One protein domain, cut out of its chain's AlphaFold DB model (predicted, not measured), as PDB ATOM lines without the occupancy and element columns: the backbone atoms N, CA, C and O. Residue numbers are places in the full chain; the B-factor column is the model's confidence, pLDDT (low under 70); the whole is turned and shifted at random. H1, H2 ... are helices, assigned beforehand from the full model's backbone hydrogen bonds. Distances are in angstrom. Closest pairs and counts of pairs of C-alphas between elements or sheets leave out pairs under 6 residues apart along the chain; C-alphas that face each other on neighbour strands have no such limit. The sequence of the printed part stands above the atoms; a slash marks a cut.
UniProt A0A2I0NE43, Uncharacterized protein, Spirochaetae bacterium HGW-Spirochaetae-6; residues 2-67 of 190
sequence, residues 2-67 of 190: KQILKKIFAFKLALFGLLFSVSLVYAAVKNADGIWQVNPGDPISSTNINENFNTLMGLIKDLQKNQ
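AT A GLANCE: This is residues 2 to 67 of the 190 residues of an uncharacterized protein of Spirochaetae bacterium HGW-Spirochaetae-6 (UniProt A0A2I0NE43). A long straight helix, H1, sticks out as a free arm from a small body, in which the looped link folds back beside the first part of H2; the free last part of H2 sticks out at the other end. The printed part has 66 residues, with two named helices in the order H1, H2 and no named strand: all helix. It is extended, with a radius of gyration of the C-alphas of 20.8 A and spans of 73 by 21 by 16 A.

HOW THE PARTS SIT: Start with H1, residues 2 to 25, which stands free along its whole length. H2, residues 46 to 65, is apart from it. In both helices every O i to N i+4 pair is within hydrogen-bond range.

IN THESE COORDINATES: Find C-alpha 2 at (14.329, -30.228, -25.499); from there H1 runs 35.4 A to C-alpha 25. H2 runs 28.4 A, from C-alpha 46 at (-15.338, 2.173, -51.812) to C-alpha 65 at (-38.576, -5.206, -66.405).

THE WHOLE: The C-alphas farthest apart, of Lys 2 and Gln 67, are 74.0 A apart. The printed part has no cut, and its 20-residue link is long. Look for pLDDT under 70 at residues 2 to 3, 14 to 33, 38 and 41.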
ATOM      1  N   LYS A   2      14.356 -30.627 -24.065       69.31
ATOM      2  CA  LYS A   2      14.329 -30.228 -25.499       69.31
ATOM      3  C   LYS A   2      13.137 -30.764 -26.319       69.31
ATOM      4  O   LYS A   2      12.654 -30.081 -27.215       69.31
ATOM      5  N   GLN A   3      12.644 -31.966 -26.016       69.88
ATOM      6  CA  GLN A   3      11.536 -32.588 -26.758       69.88
ATOM      7  C   GLN A   3      10.172 -31.931 -26.465       69.88
ATOM      8  O   GLN A   3       9.332 -31.826 -27.353       69.88
ATOM      9  N   ILE A   4       9.978 -31.434 -25.238       75.38
ATOM     10  CA  ILE A   4       8.758 -30.736 -24.804       75.38
ATOM     11  C   ILE A   4       8.685 -29.353 -25.462       75.38
ATOM     12  O   ILE A   4       7.653 -28.984 -26.011       75.38
ATOM     13  N   LEU A   5       9.811 -28.635 -25.515       74.00
ATOM     14  CA  LEU A   5       9.915 -27.335 -26.190       74.00
ATOM     15  C   LEU A   5       9.593 -27.422 -27.692       74.00
ATOM     16  O   LEU A   5       8.886 -26.561 -28.209       74.00
ATOM     17  N   LYS A   6      10.023 -28.490 -28.384       73.50
ATOM     18  CA  LYS A   6       9.673 -28.724 -29.799       73.50
ATOM     19  C   LYS A   6       8.174 -28.957 -30.007       73.50
ATOM     20  O   LYS A   6       7.614 -28.429 -30.962       73.50
ATOM     21  N   LYS A   7       7.518 -29.704 -29.111       73.56
ATOM     22  CA  LYS A   7       6.064 -29.931 -29.172       73.56
ATOM     23  C   LYS A   7       5.273 -28.650 -28.901       73.56
ATOM     24  O   LYS A   7       4.311 -28.385 -29.608       73.56
ATOM     25  N   ILE A   8       5.713 -27.830 -27.943       74.75
ATOM     26  CA  ILE A   8       5.091 -26.528 -27.651       74.75
ATOM     27  C   ILE A   8       5.246 -25.573 -28.840       74.75
ATOM     28  O   ILE A   8       4.292 -24.890 -29.200       74.75
ATOM     29  N   PHE A   9       6.419 -25.538 -29.478       78.50
ATOM     30  CA  PHE A   9       6.644 -24.705 -30.658       78.50
ATOM     31  C   PHE A   9       5.795 -25.158 -31.854       78.50
ATOM     32  O   PHE A   9       5.130 -24.335 -32.474       78.50
ATOM     33  N   ALA A  10       5.740 -26.467 -32.127       73.38
ATOM     34  CA  ALA A  10       4.895 -27.024 -33.183       73.38
ATOM     35  C   ALA A  10       3.399 -26.771 -32.928       73.38
ATOM     36  O   ALA A  10       2.673 -26.415 -33.851       73.38
ATOM     37  N   PHE A  11       2.949 -26.880 -31.674       74.94
ATOM     38  CA  PHE A  11       1.571 -26.577 -31.288       74.94
ATOM     39  C   PHE A  11       1.237 -25.092 -31.465       74.94
ATOM     40  O   PHE A  11       0.191 -24.761 -32.011       74.94
ATOM     41  N   LYS A  12       2.145 -24.187 -31.074       74.25
ATOM     42  CA  LYS A  12       1.974 -22.741 -31.290       74.25
ATOM     43  C   LYS A  12       1.952 -22.374 -32.773       74.25
ATOM     44  O   LYS A  12       1.151 -21.535 -33.165       74.25
ATOM     45  N   LEU A  13       2.782 -23.016 -33.596       72.44
ATOM     46  CA  LEU A  13       2.817 -22.790 -35.042       72.44
ATOM     47  C   LEU A  13       1.545 -23.315 -35.732       72.44
ATOM     48  O   LEU A  13       0.993 -22.639 -36.595       72.44
ATOM     49  N   ALA A  14       1.040 -24.474 -35.301       69.75
ATOM     50  CA  ALA A  14      -0.233 -25.022 -35.766       69.75
ATOM     51  C   ALA A  14      -1.423 -24.142 -35.352       69.75
ATOM     52  O   ALA A  14      -2.307 -23.888 -36.165       69.75
ATOM     53  N   LEU A  15      -1.419 -23.619 -34.121       65.50
ATOM     54  CA  LEU A  15      -2.450 -22.701 -33.632       65.50
ATOM     55  C   LEU A  15      -2.436 -21.373 -34.405       65.50
ATOM     56  O   LEU A  15      -3.493 -20.856 -34.751       65.50
ATOM     57  N   PHE A  16      -1.251 -20.851 -34.738       67.69
ATOM     58  CA  PHE A  16      -1.110 -19.642 -35.552       67.69
ATOM     59  C   PHE A  16      -1.587 -19.861 -36.997       67.69
ATOM     60  O   PHE A  16      -2.281 -19.012 -37.544       67.69
ATOM     61  N   GLY A  17      -1.294 -21.024 -37.594       63.72
ATOM     62  CA  GLY A  17      -1.792 -21.393 -38.925       63.72
ATOM     63  C   GLY A  17      -3.314 -21.581 -38.981       63.72
ATOM     64  O   GLY A  17      -3.940 -21.172 -39.956       63.72
ATOM     65  N   LEU A  18      -3.915 -22.137 -37.922       59.66
ATOM     66  CA  LEU A  18      -5.368 -22.309 -37.812       59.66
ATOM     67  C   LEU A  18      -6.096 -20.972 -37.595       59.66
ATOM     68  O   LEU A  18      -7.190 -20.767 -38.107       59.66
ATOM     69  N   LEU A  19      -5.485 -20.041 -36.858       57.31
ATOM     70  CA  LEU A  19      -6.019 -18.687 -36.684       57.31
ATOM     71  C   LEU A  19      -5.891 -17.859 -37.971       57.31
ATOM     72  O   LEU A  19      -6.817 -17.124 -38.308       57.31
ATOM     73  N   PHE A  20      -4.801 -18.031 -38.730       54.81
ATOM     74  CA  PHE A  20      -4.593 -17.351 -40.011       54.81
ATOM     75  C   PHE A  20      -5.612 -17.798 -41.078       54.81
ATOM     76  O   PHE A  20      -6.097 -16.973 -41.852       54.81
ATOM     77  N   SER A  21      -6.011 -19.078 -41.092       53.88
ATOM     78  CA  SER A  21      -7.030 -19.579 -42.026       53.88
ATOM     79  C   SER A  21      -8.449 -19.111 -41.684       53.88
ATOM     80  O   SER A  21      -9.210 -18.808 -42.599       53.88
ATOM     81  N   VAL A  22      -8.794 -18.957 -40.401       52.16
ATOM     82  CA  VAL A  22     -10.088 -18.381 -39.984       52.16
ATOM     83  C   VAL A  22     -10.162 -16.885 -40.321       52.16
ATOM     84  O   VAL A  22     -11.205 -16.415 -40.770       52.16
ATOM     85  N   SER A  23      -9.052 -16.144 -40.223       51.12
ATOM     86  CA  SER A  23      -9.000 -14.741 -40.666       51.12
ATOM     87  C   SER A  23      -9.038 -14.558 -42.189       51.12
ATOM     88  O   SER A  23      -9.522 -13.529 -42.648       51.12
ATOM     89  N   LEU A  24      -8.602 -15.545 -42.987       45.03
ATOM     90  CA  LEU A  24      -8.788 -15.511 -44.448       45.03
ATOM     91  C   LEU A  24     -10.233 -15.817 -44.873       45.03
ATOM     92  O   LEU A  24     -10.644 -15.394 -45.948       45.03
ATOM     93  N   VAL A  25     -11.020 -16.495 -44.032       46.59
ATOM     94  CA  VAL A  25     -12.467 -16.696 -44.250       46.59
ATOM     95  C   VAL A  25     -13.281 -15.467 -43.821       46.59
ATOM     96  O   VAL A  25     -14.400 -15.272 -44.282       46.59
ATOM     97  N   TYR A  26     -12.692 -14.572 -43.023       44.34
ATOM     98  CA  TYR A  26     -13.254 -13.253 -42.719       44.34
ATOM     99  C   TYR A  26     -13.024 -12.223 -43.844       44.34
ATOM    100  O   TYR A  26     -13.408 -11.060 -43.735       44.34
ATOM    101  N   ALA A  27     -12.417 -12.633 -44.964       50.28
ATOM    102  CA  ALA A  27     -12.356 -11.827 -46.173       50.28
ATOM    103  C   ALA A  27     -13.710 -11.880 -46.900       50.28
ATOM    104  O   ALA A  27     -13.883 -12.577 -47.892       50.28
ATOM    105  N   ALA A  28     -14.637 -11.086 -46.368       56.81
ATOM    106  CA  ALA A  28     -15.800 -10.530 -47.035       56.81
ATOM    107  C   ALA A  28     -16.873 -11.565 -47.474       56.81
ATOM    108  O   ALA A  28     -16.745 -12.330 -48.430       56.81
ATOM    109  N   VAL A  29     -17.991 -11.563 -46.745       58.31
ATOM    110  CA  VAL A  29     -19.130 -12.467 -46.955       58.31
ATOM    111  C   VAL A  29     -20.166 -11.778 -47.850       58.31
ATOM    112  O   VAL A  29     -20.661 -10.695 -47.527       58.31
ATOM    113  N   LYS A  30     -20.504 -12.400 -48.987       63.59
ATOM    114  CA  LYS A  30     -21.630 -11.998 -49.850       63.59
ATOM    115  C   LYS A  30     -22.876 -12.809 -49.483       63.59
ATOM    116  O   LYS A  30     -22.762 -13.990 -49.160       63.59
ATOM    117  N   ASN A  31     -24.059 -12.200 -49.547       69.25
ATOM    118  CA  ASN A  31     -25.327 -12.926 -49.437       69.25
ATOM    119  C   ASN A  31     -25.709 -13.610 -50.772       69.25
ATOM    120  O   ASN A  31     -25.013 -13.465 -51.778       69.25
ATOM    121  N   ALA A  32     -26.831 -14.343 -50.781       62.72
ATOM    122  CA  ALA A  32     -27.339 -15.055 -51.961       62.72
ATOM    123  C   ALA A  32     -27.629 -14.139 -53.168       62.72
ATOM    124  O   ALA A  32     -27.545 -14.590 -54.307       62.72
ATOM    125  N   ASP A  33     -27.890 -12.853 -52.919       66.19
ATOM    126  CA  ASP A  33     -28.178 -11.845 -53.943       66.19
ATOM    127  C   ASP A  33     -26.918 -11.073 -54.384       66.19
ATOM    128  O   ASP A  33     -27.008 -10.088 -55.113       66.19
ATOM    129  N   GLY A  34     -25.724 -11.488 -53.938       70.44
ATOM    130  CA  GLY A  34     -24.454 -10.863 -54.316       70.44
ATOM    131  C   GLY A  34     -24.157  -9.530 -53.618       70.44
ATOM    132  O   GLY A  34     -23.297  -8.782 -54.083       70.44
ATOM    133  N   ILE A  35     -24.840  -9.230 -52.512       75.19
ATOM    134  CA  ILE A  35     -24.636  -8.038 -51.679       75.19
ATOM    135  C   ILE A  35     -23.602  -8.345 -50.591       75.19
ATOM    136  O   ILE A  35     -23.692  -9.365 -49.903       75.19
ATOM    137  N   TRP A  36     -22.640  -7.443 -50.392       73.62
ATOM    138  CA  TRP A  36     -21.711  -7.474 -49.264       73.62
ATOM    139  C   TRP A  36     -22.448  -7.226 -47.948       73.62
ATOM    140  O   TRP A  36     -23.031  -6.154 -47.757       73.62
ATOM    141  N   GLN A  37     -22.390  -8.193 -47.029       71.19
ATOM    142  CA  GLN A  37     -22.830  -7.993 -45.651       71.19
ATOM    143  C   GLN A  37     -21.728  -7.276 -44.866       71.19
ATOM    144  O   GLN A  37     -20.567  -7.677 -44.918       71.19
ATOM    145  N   VAL A  38     -22.089  -6.203 -44.160       67.94
ATOM    146  CA  VAL A  38     -21.153  -5.417 -43.345       67.94
ATOM    147  C   VAL A  38     -21.286  -5.873 -41.894       67.94
ATOM    148  O   VAL A  38     -22.359  -5.699 -41.312       67.94
ATOM    149  N   ASN A  39     -20.237  -6.449 -41.301       73.50
ATOM    150  CA  ASN A  39     -20.241  -6.739 -39.866       73.50
ATOM    151  C   ASN A  39     -19.706  -5.537 -39.073       73.50
ATOM    152  O   ASN A  39     -18.909  -4.746 -39.592       73.50
ATOM    153  N   PRO A  40     -20.116  -5.369 -37.802       72.06
ATOM    154  CA  PRO A  40     -19.563  -4.326 -36.948       72.06
ATOM    155  C   PRO A  40     -18.036  -4.442 -36.835       72.06
ATOM    156  O   PRO A  40     -17.520  -5.461 -36.386       72.06
ATOM    157  N   GLY A  41     -17.322  -3.377 -37.209       69.56
ATOM    158  CA  GLY A  41     -15.856  -3.317 -37.167       69.56
ATOM    159  C   GLY A  41     -15.153  -3.592 -38.501       69.56
ATOM    160  O   GLY A  41     -13.946  -3.365 -38.587       69.56
ATOM    161  N   ASP A  42     -15.880  -4.004 -39.545       70.62
ATOM    162  CA  ASP A  42     -15.296  -4.236 -40.869       70.62
ATOM    163  C   ASP A  42     -14.957  -2.901 -41.561       70.62
ATOM    164  O   ASP A  42     -15.794  -1.990 -41.592       70.62
ATOM    165  N   PRO A  43     -13.758  -2.752 -42.161       72.31
ATOM    166  CA  PRO A  43     -13.455  -1.595 -42.988       72.31
ATOM    167  C   PRO A  43     -14.358  -1.599 -44.224       72.31
ATOM    168  O   PRO A  43     -14.297  -2.510 -45.051       72.31
ATOM    169  N   ILE A  44     -15.174  -0.561 -44.383       75.38
ATOM    170  CA  ILE A  44     -15.995  -0.393 -45.582       75.38
ATOM    171  C   ILE A  44     -15.115   0.204 -46.683       75.38
ATOM    172  O   ILE A  44     -14.678   1.351 -46.580       75.38
ATOM    173  N   SER A  45     -14.854  -0.560 -47.747       82.75
ATOM    174  CA  SER A  45     -14.137  -0.043 -48.916       82.75
ATOM    175  C   SER A  45     -15.091   0.596 -49.931       82.75
ATOM    176  O   SER A  45     -16.242   0.174 -50.085       82.75
ATOM    177  N   SER A  46     -14.601   1.583 -50.684       82.81
ATOM    178  CA  SER A  46     -15.338   2.173 -51.812       82.81
ATOM    179  C   SER A  46     -15.695   1.132 -52.878       82.81
ATOM    180  O   SER A  46     -16.752   1.224 -53.499       82.81
ATOM    181  N   THR A  47     -14.866   0.099 -53.046       84.12
ATOM    182  CA  THR A  47     -15.142  -1.037 -53.932       84.12
ATOM    183  C   THR A  47     -16.385  -1.807 -53.489       84.12
ATOM    184  O   THR A  47     -17.259  -2.065 -54.313       84.12
ATOM    185  N   ASN A  48     -16.526  -2.108 -52.190       81.12
ATOM    186  CA  ASN A  48     -17.705  -2.819 -51.679       81.12
ATOM    187  C   ASN A  48     -18.988  -1.995 -51.838       81.12
ATOM    188  O   ASN A  48     -20.030  -2.543 -52.195       81.12
ATOM    189  N   ILE A  49     -18.907  -0.679 -51.620       85.69
ATOM    190  CA  ILE A  49     -20.038   0.235 -51.833       85.69
ATOM    191  C   ILE A  49     -20.452   0.237 -53.308       85.69
ATOM    192  O   ILE A  49     -21.634   0.083 -53.610       85.69
ATOM    193  N   ASN A  50     -19.492   0.362 -54.227       87.19
ATOM    194  CA  ASN A  50     -19.764   0.387 -55.664       87.19
ATOM    195  C   ASN A  50     -20.343  -0.943 -56.168       87.19
ATOM    196  O   ASN A  50     -21.263  -0.938 -56.983       87.19
ATOM    197  N   GLU A  51     -19.854  -2.080 -55.669       86.50
ATOM    198  CA  GLU A  51     -20.424  -3.394 -55.987       86.50
ATOM    199  C   GLU A  51     -21.868  -3.520 -55.486       86.50
ATOM    200  O   GLU A  51     -22.746  -3.880 -56.267       86.50
ATOM    201  N   ASN A  52     -22.145  -3.143 -54.233       84.94
ATOM    202  CA  ASN A  52     -23.508  -3.157 -53.692       84.94
ATOM    203  C   ASN A  52     -24.449  -2.234 -54.473       84.94
ATOM    204  O   ASN A  52     -25.590  -2.609 -54.743       84.94
ATOM    205  N   PHE A  53     -23.977  -1.047 -54.861       90.38
ATOM    206  CA  PHE A  53     -24.742  -0.123 -55.691       90.38
ATOM    207  C   PHE A  53     -25.072  -0.742 -57.053       90.38
ATOM    208  O   PHE A  53     -26.224  -0.713 -57.478       90.38
ATOM    209  N   ASN A  54     -24.099  -1.368 -57.718       89.94
ATOM    210  CA  ASN A  54     -24.320  -2.027 -59.005       89.94
ATOM    211  C   ASN A  54     -25.310  -3.196 -58.899       89.94
ATOM    212  O   ASN A  54     -26.199  -3.310 -59.744       89.94
ATOM    213  N   THR A  55     -25.201  -4.020 -57.854       89.25
ATOM    214  CA  THR A  55     -26.152  -5.106 -57.573       89.25
ATOM    215  C   THR A  55     -27.560  -4.560 -57.351       89.25
ATOM    216  O   THR A  55     -28.504  -5.020 -57.990       89.25
ATOM    217  N   LEU A  56     -27.712  -3.522 -56.520       88.62
ATOM    218  CA  LEU A  56     -29.001  -2.871 -56.286       88.62
ATOM    219  C   LEU A  56     -29.595  -2.308 -57.583       88.62
ATOM    220  O   LEU A  56     -30.778  -2.497 -57.855       88.62
ATOM    221  N   MET A  57     -28.778  -1.658 -58.413       90.44
ATOM    222  CA  MET A  57     -29.220  -1.146 -59.710       90.44
ATOM    223  C   MET A  57     -29.631  -2.269 -60.671       90.44
ATOM    224  O   MET A  57     -30.557  -2.077 -61.460       90.44
ATOM    225  N   GLY A  58     -28.981  -3.433 -60.604       88.94
ATOM    226  CA  GLY A  58     -29.395  -4.642 -61.319       88.94
ATOM    227  C   GLY A  58     -30.776  -5.121 -60.872       88.94
ATOM    228  O   GLY A  58     -31.682  -5.224 -61.695       88.94
ATOM    229  N   LEU A  59     -30.974  -5.283 -59.563       88.44
ATOM    230  CA  LEU A  59     -32.258  -5.693 -58.987       88.44
ATOM    231  C   LEU A  59     -33.386  -4.708 -59.317       88.44
ATOM    232  O   LEU A  59     -34.493  -5.124 -59.649       88.44
ATOM    233  N   ILE A  60     -33.118  -3.400 -59.279       88.56
ATOM    234  CA  ILE A  60     -34.096  -2.374 -59.667       88.56
ATOM    235  C   ILE A  60     -34.472  -2.516 -61.145       88.56
ATOM    236  O   ILE A  60     -35.657  -2.453 -61.473       88.56
ATOM    237  N   LYS A  61     -33.499  -2.740 -62.038       86.88
ATOM    238  CA  LYS A  61     -33.773  -2.973 -63.465       86.88
ATOM    239  C   LYS A  61     -34.615  -4.227 -63.682       86.88
ATOM    240  O   LYS A  61     -35.542  -4.193 -64.487       86.88
ATOM    241  N   ASP A  62     -34.333  -5.300 -62.950       85.69
ATOM    242  CA  ASP A  62     -35.104  -6.541 -63.039       85.69
ATOM    243  C   ASP A  62     -36.530  -6.353 -62.517       85.69
ATOM    244  O   ASP A  62     -37.490  -6.767 -63.168       85.69
ATOM    245  N   LEU A  63     -36.697  -5.648 -61.396       85.19
ATOM    246  CA  LEU A  63     -38.013  -5.279 -60.874       85.19
ATOM    247  C   LEU A  63     -38.793  -4.414 -61.862       85.19
ATOM    248  O   LEU A  63     -39.985  -4.642 -62.033       85.19
ATOM    249  N   GLN A  64     -38.142  -3.456 -62.528       83.00
ATOM    250  CA  GLN A  64     -38.758  -2.613 -63.556       83.00
ATOM    251  C   GLN A  64     -39.161  -3.415 -64.798       83.00
ATOM    252  O   GLN A  64     -40.257  -3.228 -65.321       83.00
ATOM    253  N   LYS A  65     -38.305  -4.336 -65.253       77.75
ATOM    254  CA  LYS A  65     -38.576  -5.206 -66.405       77.75
ATOM    255  C   LYS A  65     -39.731  -6.173 -66.145       77.75
ATOM    256  O   LYS A  65     -40.477  -6.489 -67.066       77.75
ATOM    257  N   ASN A  66     -39.877  -6.624 -64.903       76.06
ATOM    258  CA  ASN A  66     -40.899  -7.587 -64.502       76.06
ATOM    259  C   ASN A  66     -42.221  -6.932 -64.069       76.06
ATOM    260  O   ASN A  66     -43.110  -7.624 -63.571       76.06
ATOM    261  N   GLN A  67     -42.383  -5.613 -64.240       85.62
ATOM    262  CA  GLN A  67     -43.668  -4.971 -63.976       85.62
ATOM    263  C   GLN A  67     -44.682  -5.320 -65.059       85.62
ATOM    264  O   GLN A  67     -44.366  -5.406 -66.245       85.62
TER     265      GLN A  67